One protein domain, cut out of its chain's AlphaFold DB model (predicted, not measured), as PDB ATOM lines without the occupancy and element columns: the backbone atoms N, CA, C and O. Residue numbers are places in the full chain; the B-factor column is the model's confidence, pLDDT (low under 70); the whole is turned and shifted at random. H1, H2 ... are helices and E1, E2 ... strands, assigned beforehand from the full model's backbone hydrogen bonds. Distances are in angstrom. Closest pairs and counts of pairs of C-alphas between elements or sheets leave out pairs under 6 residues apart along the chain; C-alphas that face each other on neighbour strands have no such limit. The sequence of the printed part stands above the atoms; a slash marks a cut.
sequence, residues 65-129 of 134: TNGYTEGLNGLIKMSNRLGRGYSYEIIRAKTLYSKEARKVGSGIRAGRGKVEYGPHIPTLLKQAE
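What this domain is: This is residues 65 to 129 of the 134 residues of the protein "Putative transposase" of Klebsiella pneumoniae (UniProt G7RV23). An antiparallel hairpin of two strands, E1 and E2, makes one end of a rod-like outline, and the long helix H1 reaches the other end, where residues 65 to 71 stick out. Between them H2 and H4 pack on each other at a steep angle, with the short H3 near both. The printed part has 65 residues with four named helices and two named strands, in the order H1 H2 H3 E1 E2 H4, and its class is mixed, helices and strands. It is loose, with a radius of gyration of the C-alphas of 14.8 A, and spans 54 by 26 by 19 A.

Where its parts are: E1, residues 105 to 109, is 12.6 A long, and E2, residues 112 to 117, is 13.7 A long. H4 is residues 121 to 129, 12.3 A, ending at C-alpha 129 (39.660, 35.547, 38.731). H3, residues 98 to 101, measures 5.0 A, and H2, residues 88 to 96, measures 12.0 A. H1, residues 67 to 82, is 22.4 A long, from C-alpha 67 at (50.138, 39.229, 65.656).

How they stand to each other: The hairpin E1 and E2 is antiparallel at 155 degrees, with N 107 and O 115 at 2.9 A and N 115 and O 107 at 2.8 A, within hydrogen-bond range. E1 is apart from H4. H4 touches H2, the same way at a steep tilt of 63 degrees; the closest C-alphas, of Ile 90 and Ile 121, are 6.4 A apart. H3 and H4 only just touch, with 3 pairs of C-alphas within 8 A, the closest those of Ala 101 and Ile 121 at 6.7 A. H1 touches H2 with residues 76 to 80 alone, opposite ways at a steep tilt of 47 degrees, Asn 80 and Ile 91 having the closest C-alphas at 6.5 A. Each O i to N i+4 pair is within hydrogen-bond range in H1, H2 and H4; H3 is too short for one.

The domain as a whole: The C-alphas farthest apart, those of Thr 65 and Gly 111, are 55.0 A apart. The printed part has no cut, and its five links are tight. Mean pLDDT of the printed part is 79.5; residues 101 to 102, 104 to 106 and 109 to 112 are under 70.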
ATOM      1  N   THR A  65      55.087  35.058  64.687       84.62
ATOM      2  CA  THR A  65      54.043  35.674  65.513       84.62
ATOM      3  C   THR A  65      52.706  35.690  64.783       84.62
ATOM      4  O   THR A  65      52.605  36.145  63.642       84.62
ATOM      5  N   ASN A  66      51.645  35.274  65.477       86.31
ATOM      6  CA  ASN A  66      50.273  35.423  64.989       86.31
ATOM      7  C   ASN A  66      49.804  36.888  64.968       86.31
ATOM      8  O   ASN A  66      48.771  37.188  64.378       86.31
ATOM      9  N   GLY A  67      50.559  37.829  65.548       88.12
ATOM     10  CA  GLY A  67      50.138  39.229  65.656       88.12
ATOM     11  C   GLY A  67      49.838  39.891  64.306       88.12
ATOM     12  O   GLY A  67      48.895  40.675  64.198       88.12
ATOM     13  N   TYR A  68      50.582  39.544  63.249       84.94
ATOM     14  CA  TYR A  68      50.325  40.075  61.907       84.94
ATOM     15  C   TYR A  68      48.974  39.602  61.350       84.94
ATOM     16  O   TYR A  68      48.167  40.409  60.880       84.94
ATOM     17  N   THR A  69      48.697  38.298  61.438       88.38
ATOM     18  CA  THR A  69      47.457  37.706  60.919       88.38
ATOM     19  C   THR A  69      46.253  38.115  61.767       88.38
ATOM     20  O   THR A  69      45.197  38.435  61.221       88.38
ATOM     21  N   GLU A  70      46.404  38.199  63.088       90.81
ATOM     22  CA  GLU A  70      45.377  38.700  64.003       90.81
ATOM     23  C   GLU A  70      45.055  40.178  63.764       90.81
ATOM     24  O   GLU A  70      43.878  40.545  63.702       90.81
ATOM     25  N   GLY A  71      46.077  41.015  63.556       90.75
ATOM     26  CA  GLY A  71      45.908  42.426  63.214       90.75
ATOM     27  C   GLY A  71      45.118  42.608  61.917       90.75
ATOM     28  O   GLY A  71      44.123  43.339  61.887       90.75
ATOM     29  N   LEU A  72      45.492  41.874  60.864       88.62
ATOM     30  CA  LEU A  72      44.752  41.860  59.599       88.62
ATOM     31  C   LEU A  72      43.313  41.358  59.775       88.62
ATOM     32  O   LEU A  72      42.374  41.999  59.300       88.62
ATOM     33  N   ASN A  73      43.109  40.267  60.516       90.12
ATOM     34  CA  ASN A  73      41.775  39.750  60.823       90.12
ATOM     35  C   ASN A  73      40.919  40.781  61.578       90.12
ATOM     36  O   ASN A  73      39.716  40.897  61.326       90.12
ATOM     37  N   GLY A  74      41.525  41.569  62.466       90.56
ATOM     38  CA  GLY A  74      40.885  42.700  63.134       90.56
ATOM     39  C   GLY A  74      40.413  43.773  62.150       90.56
ATOM     40  O   GLY A  74      39.246  44.173  62.189       90.56
ATOM     41  N   LEU A  75      41.277  44.193  61.217       88.00
ATOM     42  CA  LEU A  75      40.933  45.163  60.167       88.00
ATOM     43  C   LEU A  75      39.777  44.673  59.276       88.00
ATOM     44  O   LEU A  75      38.872  45.448  58.948       88.00
ATOM     45  N   ILE A  76      39.764  43.383  58.925       87.88
ATOM     46  CA  ILE A  76      38.685  42.763  58.138       87.88
ATOM     47  C   ILE A  76      37.364  42.808  58.913       87.88
ATOM     48  O   ILE A  76      36.344  43.257  58.384       87.88
ATOM     49  N   LYS A  77      37.374  42.411  60.193       88.19
ATOM     50  CA  LYS A  77      36.183  42.455  61.059       88.19
ATOM     51  C   LYS A  77      35.642  43.878  61.214       88.19
ATOM     52  O   LYS A  77      34.428  44.078  61.160       88.19
ATOM     53  N   MET A  78      36.520  44.874  61.355       86.88
ATOM     54  CA  MET A  78      36.110  46.281  61.387       86.88
ATOM     55  C   MET A  78      35.488  46.728  60.063       86.88
ATOM     56  O   MET A  78      34.447  47.383  60.078       86.88
ATOM     57  N   SER A  79      36.073  46.332  58.931       82.94
ATOM     58  CA  SER A  79      35.553  46.654  57.597       82.94
ATOM     59  C   SER A  79      34.156  46.068  57.374       82.94
ATOM     60  O   SER A  79      33.271  46.778  56.904       82.94
ATOM     61  N   ASN A  80      33.926  44.818  57.788       85.94
ATOM     62  CA  ASN A  80      32.599  44.193  57.775       85.94
ATOM     63  C   ASN A  80      31.596  44.960  58.660       85.94
ATOM     64  O   ASN A  80      30.477  45.247  58.246       85.94
ATOM     65  N   ARG A  81      32.013  45.362  59.869       85.75
ATOM     66  CA  ARG A  81      31.159  46.113  60.807       85.75
ATOM     67  C   ARG A  81      30.753  47.492  60.273       85.75
ATOM     68  O   ARG A  81      29.628  47.925  60.513       85.75
ATOM     69  N   LEU A  82      31.663  48.188  59.588       83.31
ATOM     70  CA  LEU A  82      31.393  49.489  58.966       83.31
ATOM     71  C   LEU A  82      30.563  49.342  57.679       83.31
ATOM     72  O   LEU A  82      29.685  50.161  57.416       83.31
ATOM     73  N   GLY A  83      30.799  48.282  56.906       78.06
ATOM     74  CA  GLY A  83      30.099  47.957  55.665       78.06
ATOM     75  C   GLY A  83      28.777  47.220  55.878       78.06
ATOM     76  O   GLY A  83      28.607  46.112  55.374       78.06
ATOM     77  N   ARG A  84      27.826  47.813  56.614       75.12
ATOM     78  CA  ARG A  84      26.481  47.228  56.781       75.12
ATOM     79  C   ARG A  84      25.864  46.897  55.414       75.12
ATOM     80  O   ARG A  84      25.702  47.781  54.581       75.12
ATOM     81  N   GLY A  85      25.509  45.627  55.209       79.38
ATOM     82  CA  GLY A  85      24.925  45.131  53.957       79.38
ATOM     83  C   GLY A  85      25.940  44.678  52.902       79.38
ATOM     84  O   GLY A  85      25.537  44.329  51.796       79.38
ATOM     85  N   TYR A  86      27.240  44.660  53.207       83.81
ATOM     86  CA  TYR A  86      28.223  44.056  52.311       83.81
ATOM     87  C   TYR A  86      28.097  42.532  52.309       83.81
ATOM     88  O   TYR A  86      28.070  41.897  53.362       83.81
ATOM     89  N   SER A  87      28.059  41.943  51.113       84.56
ATOM     90  CA  SER A  87      28.218  40.500  50.956       84.56
ATOM     91  C   SER A  87      29.675  40.091  51.200       84.56
ATOM     92  O   SER A  87      30.595  40.918  51.168       84.56
ATOM     93  N   TYR A  88      29.895  38.792  51.416       85.69
ATOM     94  CA  TYR A  88      31.234  38.216  51.563       85.69
ATOM     95  C   TYR A  88      32.167  38.618  50.411       85.69
ATOM     96  O   TYR A  88      33.296  39.044  50.647       85.69
ATOM     97  N   GLU A  89      31.665  38.567  49.176       84.75
ATOM     98  CA  GLU A  89      32.396  38.950  47.965       84.75
ATOM     99  C   GLU A  89      32.904  40.396  48.018       84.75
ATOM    100  O   GLU A  89      34.065  40.664  47.700       84.75
ATOM    101  N   ILE A  90      32.071  41.327  48.497       82.62
ATOM    102  CA  ILE A  90      32.440  42.741  48.623       82.62
ATOM    103  C   ILE A  90      33.553  42.934  49.657       82.62
ATOM    104  O   ILE A  90      34.506  43.680  49.417       82.62
ATOM    105  N   ILE A  91      33.454  42.261  50.805       85.56
ATOM    106  CA  ILE A  91      34.458  42.348  51.875       85.56
ATOM    107  C   ILE A  91      35.775  41.717  51.426       85.56
ATOM    108  O   ILE A  91      36.838  42.307  51.638       85.56
ATOM    109  N   ARG A  92      35.712  40.560  50.759       85.69
ATOM    110  CA  ARG A  92      36.878  39.871  50.198       85.69
ATOM    111  C   ARG A  92      37.591  40.754  49.180       85.69
ATOM    112  O   ARG A  92      38.792  40.967  49.315       85.69
ATOM    113  N   ALA A  93      36.858  41.336  48.229       83.38
ATOM    114  CA  ALA A  93      37.441  42.211  47.214       83.38
ATOM    115  C   ALA A  93      38.100  43.455  47.823       83.38
ATOM    116  O   ALA A  93      39.205  43.828  47.442       83.38
ATOM    117  N   LYS A  94      37.458  44.085  48.813       79.38
ATOM    118  CA  LYS A  94      38.016  45.262  49.499       79.38
ATOM    119  C   LYS A  94      39.243  44.940  50.350       79.38
ATOM    120  O   LYS A  94      40.076  45.822  50.546       79.38
ATOM    121  N   THR A  95      39.337  43.713  50.855       84.19
ATOM    122  CA  THR A  95      40.483  43.235  51.636       84.19
ATOM    123  C   THR A  95      41.661  42.886  50.729       84.19
ATOM    124  O   THR A  95      42.745  43.425  50.922       84.19
ATOM    125  N   LEU A  96      41.443  42.027  49.727       83.19
ATOM    126  CA  LEU A  96      42.503  41.501  48.860       83.19
ATOM    127  C   LEU A  96      42.951  42.519  47.807       83.19
ATOM    128  O   LEU A  96      44.141  42.741  47.624       83.19
ATOM    129  N   TYR A  97      42.004  43.216  47.180       80.38
ATOM    130  CA  TYR A  97      42.266  44.136  46.068       80.38
ATOM    131  C   TYR A  97      42.127  45.587  46.508       80.38
ATOM    132  O   TYR A  97      41.615  46.426  45.775       80.38
ATOM    133  N   SER A  98      42.543  45.902  47.736       70.56
ATOM    134  CA  SER A  98      42.245  47.188  48.378       70.56
ATOM    135  C   SER A  98      42.662  48.419  47.561       70.56
ATOM    136  O   SER A  98      41.973  49.433  47.627       70.56
ATOM    137  N   LYS A  99      43.737  48.342  46.762       75.69
ATOM    138  CA  LYS A  99      44.152  49.423  45.849       75.69
ATOM    139  C   LYS A  99      43.110  49.663  44.755       75.69
ATOM    140  O   LYS A  99      42.634  50.781  44.595       75.69
ATOM    141  N   GLU A 100      42.708  48.602  44.066       75.69
ATOM    142  CA  GLU A 100      41.749  48.635  42.961       75.69
ATOM    143  C   GLU A 100      40.318  48.874  43.450       75.69
ATOM    144  O   GLU A 100      39.598  49.702  42.906       75.69
ATOM    145  N   ALA A 101      39.928  48.247  44.561       69.94
ATOM    146  CA  ALA A 101      38.614  48.368  45.186       69.94
ATOM    147  C   ALA A 101      38.359  49.731  45.864       69.94
ATOM    148  O   ALA A 101      37.224  50.012  46.272       69.94
ATOM    149  N   ARG A 102      39.401  50.562  46.013       69.12
ATOM    150  CA  ARG A 102      39.318  51.951  46.494       69.12
ATOM    151  C   ARG A 102      39.450  52.982  45.371       69.12
ATOM    152  O   ARG A 102      39.275  54.164  45.659       69.12
ATOM    153  N   LYS A 103      39.730  52.579  44.122       75.56
ATOM    154  CA  LYS A 103      39.793  53.521  42.995       75.56
ATOM    155  C   LYS A 103      38.447  54.207  42.818       75.56
ATOM    156  O   LYS A 103      37.426  53.552  42.640       75.56
ATOM    157  N   VAL A 104      38.455  55.531  42.851       67.69
ATOM    158  CA  VAL A 104      37.256  56.324  42.593       67.69
ATOM    159  C   VAL A 104      37.164  56.537  41.085       67.69
ATOM    160  O   VAL A 104      38.026  57.173  40.482       67.69
ATOM    161  N   GLY A 105      36.146  55.948  40.463       66.81
ATOM    162  CA  GLY A 105      35.748  56.280  39.104       66.81
ATOM    163  C   GLY A 105      35.050  57.636  39.078       66.81
ATOM    164  O   GLY A 105      34.487  58.086  40.078       66.81
ATOM    165  N   SER A 106      35.065  58.304  37.928       68.06
ATOM    166  CA  SER A 106      34.277  59.518  37.732       68.06
ATOM    167  C   SER A 106      33.542  59.462  36.404       68.06
ATOM    168  O   SER A 106      34.074  58.958  35.419       68.06
ATOM    169  N   GLY A 107      32.309  59.954  36.393       70.31
ATOM    170  CA  GLY A 107      31.454  60.003  35.217       70.31
ATOM    171  C   GLY A 107      30.636  61.286  35.190       70.31
ATOM    172  O   GLY A 107      30.553  62.013  36.179       70.31
ATOM    173  N   ILE A 108      30.031  61.574  34.043       70.94
ATOM    174  CA  ILE A 108      29.112  62.702  33.887       70.94
ATOM    175  C   ILE A 108      27.700  62.133  33.913       70.94
ATOM    176  O   ILE A 108      27.357  61.281  33.093       70.94
ATOM    177  N   ARG A 109      26.871  62.585  34.858       69.62
ATOM    178  CA  ARG A 109      25.461  62.185  34.903       69.62
ATOM    179  C   ARG A 109      24.650  63.213  34.113       69.62
ATOM    180  O   ARG A 109      24.819  64.415  34.300       69.62
ATOM    181  N   ALA A 110      23.776  62.764  33.213       61.97
ATOM    182  CA  ALA A 110      22.971  63.674  32.397       61.97
ATOM    183  C   ALA A 110      22.207  64.674  33.294       61.97
ATOM    184  O   ALA A 110      21.443  64.273  34.172       61.97
ATOM    185  N   GLY A 111      22.472  65.973  33.114       69.38
ATOM    186  CA  GLY A 111      21.856  67.063  33.880       69.38
ATOM    187  C   GLY A 111      22.408  67.320  35.293       69.38
ATOM    188  O   GLY A 111      21.947  68.250  35.950       69.38
ATOM    189  N   ARG A 112      23.390  66.554  35.788       62.94
ATOM    190  CA  ARG A 112      24.069  66.805  37.076       62.94
ATOM    191  C   ARG A 112      25.551  66.487  36.920       62.94
ATOM    192  O   ARG A 112      25.850  65.316  36.780       62.94
ATOM    193  N   GLY A 113      26.415  67.509  36.965       72.25
ATOM    194  CA  GLY A 113      27.842  67.536  36.575       72.25
ATOM    195  C   GLY A 113      28.731  66.298  36.820       72.25
ATOM    196  O   GLY A 113      28.397  65.167  36.479       72.25
ATOM    197  N   LYS A 114      29.961  66.503  37.303       76.12
ATOM    198  CA  LYS A 114      30.884  65.383  37.549       76.12
ATOM    199  C   LYS A 114      30.425  64.623  38.796       76.12
ATOM    200  O   LYS A 114      30.246  65.227  39.849       76.12
ATOM    201  N   VAL A 115      30.233  63.315  38.671       76.31
ATOM    202  CA  VAL A 115      29.861  62.419  39.771       76.31
ATOM    203  C   VAL A 115      30.958  61.383  39.945       76.31
ATOM    204  O   VAL A 115      31.401  60.766  38.977       76.31
ATOM    205  N   GLU A 116      31.387  61.187  41.184       77.69
ATOM    206  CA  GLU A 116      32.367  60.170  41.550       77.69
ATOM    207  C   GLU A 116      31.655  58.925  42.080       77.69
ATOM    208  O   GLU A 116      30.671  59.018  42.817       77.69
ATOM    209  N   TYR A 117      32.129  57.751  41.675       74.44
ATOM    210  CA  TYR A 117      31.588  56.469  42.103       74.44
ATOM    211  C   TYR A 117      32.720  55.494  42.418       74.44
ATOM    212  O   TYR A 117      33.771  55.501  41.782       74.44
ATOM    213  N   GLY A 118      32.511  54.644  43.422       71.81
ATOM    214  CA  GLY A 118      33.438  53.554  43.715       71.81
ATOM    215  C   GLY A 118      33.461  52.515  42.588       71.81
ATOM    216  O   GLY A 118      32.525  52.444  41.791       71.81
ATOM    217  N   PRO A 119      34.496  51.675  42.522       74.56
ATOM    218  CA  PRO A 119      34.641  50.716  41.443       74.56
ATOM    219  C   PRO A 119      33.569  49.623  41.564       74.56
ATOM    220  O   PRO A 119      33.159  49.247  42.668       74.56
ATOM    221  N   HIS A 120      33.097  49.108  40.426       80.06
ATOM    222  CA  HIS A 120      32.093  48.046  40.410       80.06
ATOM    223  C   HIS A 120      32.728  46.720  40.849       80.06
ATOM    224  O   HIS A 120      33.413  46.049  40.078       80.06
ATOM    225  N   ILE A 121      32.506  46.351  42.112       78.19
ATOM    226  CA  ILE A 121      33.170  45.212  42.758       78.19
ATOM    227  C   ILE A 121      32.951  43.871  42.027       78.19
ATOM    228  O   ILE A 121      33.932  43.148  41.870       78.19
ATOM    229  N   PRO A 122      31.752  43.530  41.508       80.00
ATOM    230  CA  PRO A 122      31.584  42.296  40.736       80.00
ATOM    231  C   PRO A 122      32.434  42.236  39.459       80.00
ATOM    232  O   PRO A 122      32.837  41.156  39.040       80.00
ATOM    233  N   THR A 123      32.730  43.382  38.836       78.88
ATOM    234  CA  THR A 123      33.637  43.422  37.677       78.88
ATOM    235  C   THR A 123      35.075  43.186  38.119       78.88
ATOM    236  O   THR A 123      35.757  42.369  37.514       78.88
ATOM    237  N   LEU A 124      35.504  43.826  39.213       77.56
ATOM    238  CA  LEU A 124      36.840  43.612  39.776       77.56
ATOM    239  C   LEU A 124      37.083  42.148  40.158       77.56
ATOM    240  O   LEU A 124      38.177  41.637  39.954       77.56
ATOM    241  N   LEU A 125      36.071  41.458  40.685       78.50
ATOM    242  CA  LEU A 125      36.182  40.034  41.010       78.50
ATOM    243  C   LEU A 125      36.446  39.182  39.767       78.50
ATOM    244  O   LEU A 125      37.375  38.384  39.786       78.50
ATOM    245  N   LYS A 126      35.707  39.415  38.675       81.31
ATOM    246  CA  LYS A 126      35.934  38.713  37.402       81.31
ATOM    247  C   LYS A 126      37.331  38.965  36.836       81.31
ATOM    248  O   LYS A 126      37.949  38.042  36.321       81.31
ATOM    249  N   GLN A 127      37.828  40.195  36.945       79.38
ATOM    250  CA  GLN A 127      39.178  40.551  36.495       79.38
ATOM    251  C   GLN A 127      40.256  39.874  37.348       79.38
ATOM    252  O   GLN A 127      41.225  39.354  36.806       79.38
ATOM    253  N   ALA A 128      40.064  39.807  38.669       75.44
ATOM    254  CA  ALA A 128      40.973  39.078  39.550       75.44
ATOM    255  C   ALA A 128      40.972  37.568  39.271       75.44
ATOM    256  O   ALA A 128      42.025  36.948  39.227       75.44
ATOM    257  N   GLU A 129      39.796  36.971  39.070       80.19
ATOM    258  CA  GLU A 129      39.660  35.547  38.731       80.19
ATOM    259  C   GLU A 129      40.256  35.216  37.354       80.19
ATOM    260  O   GLU A 129      40.723  34.101  37.143       80.19
TER     261      GLU A 129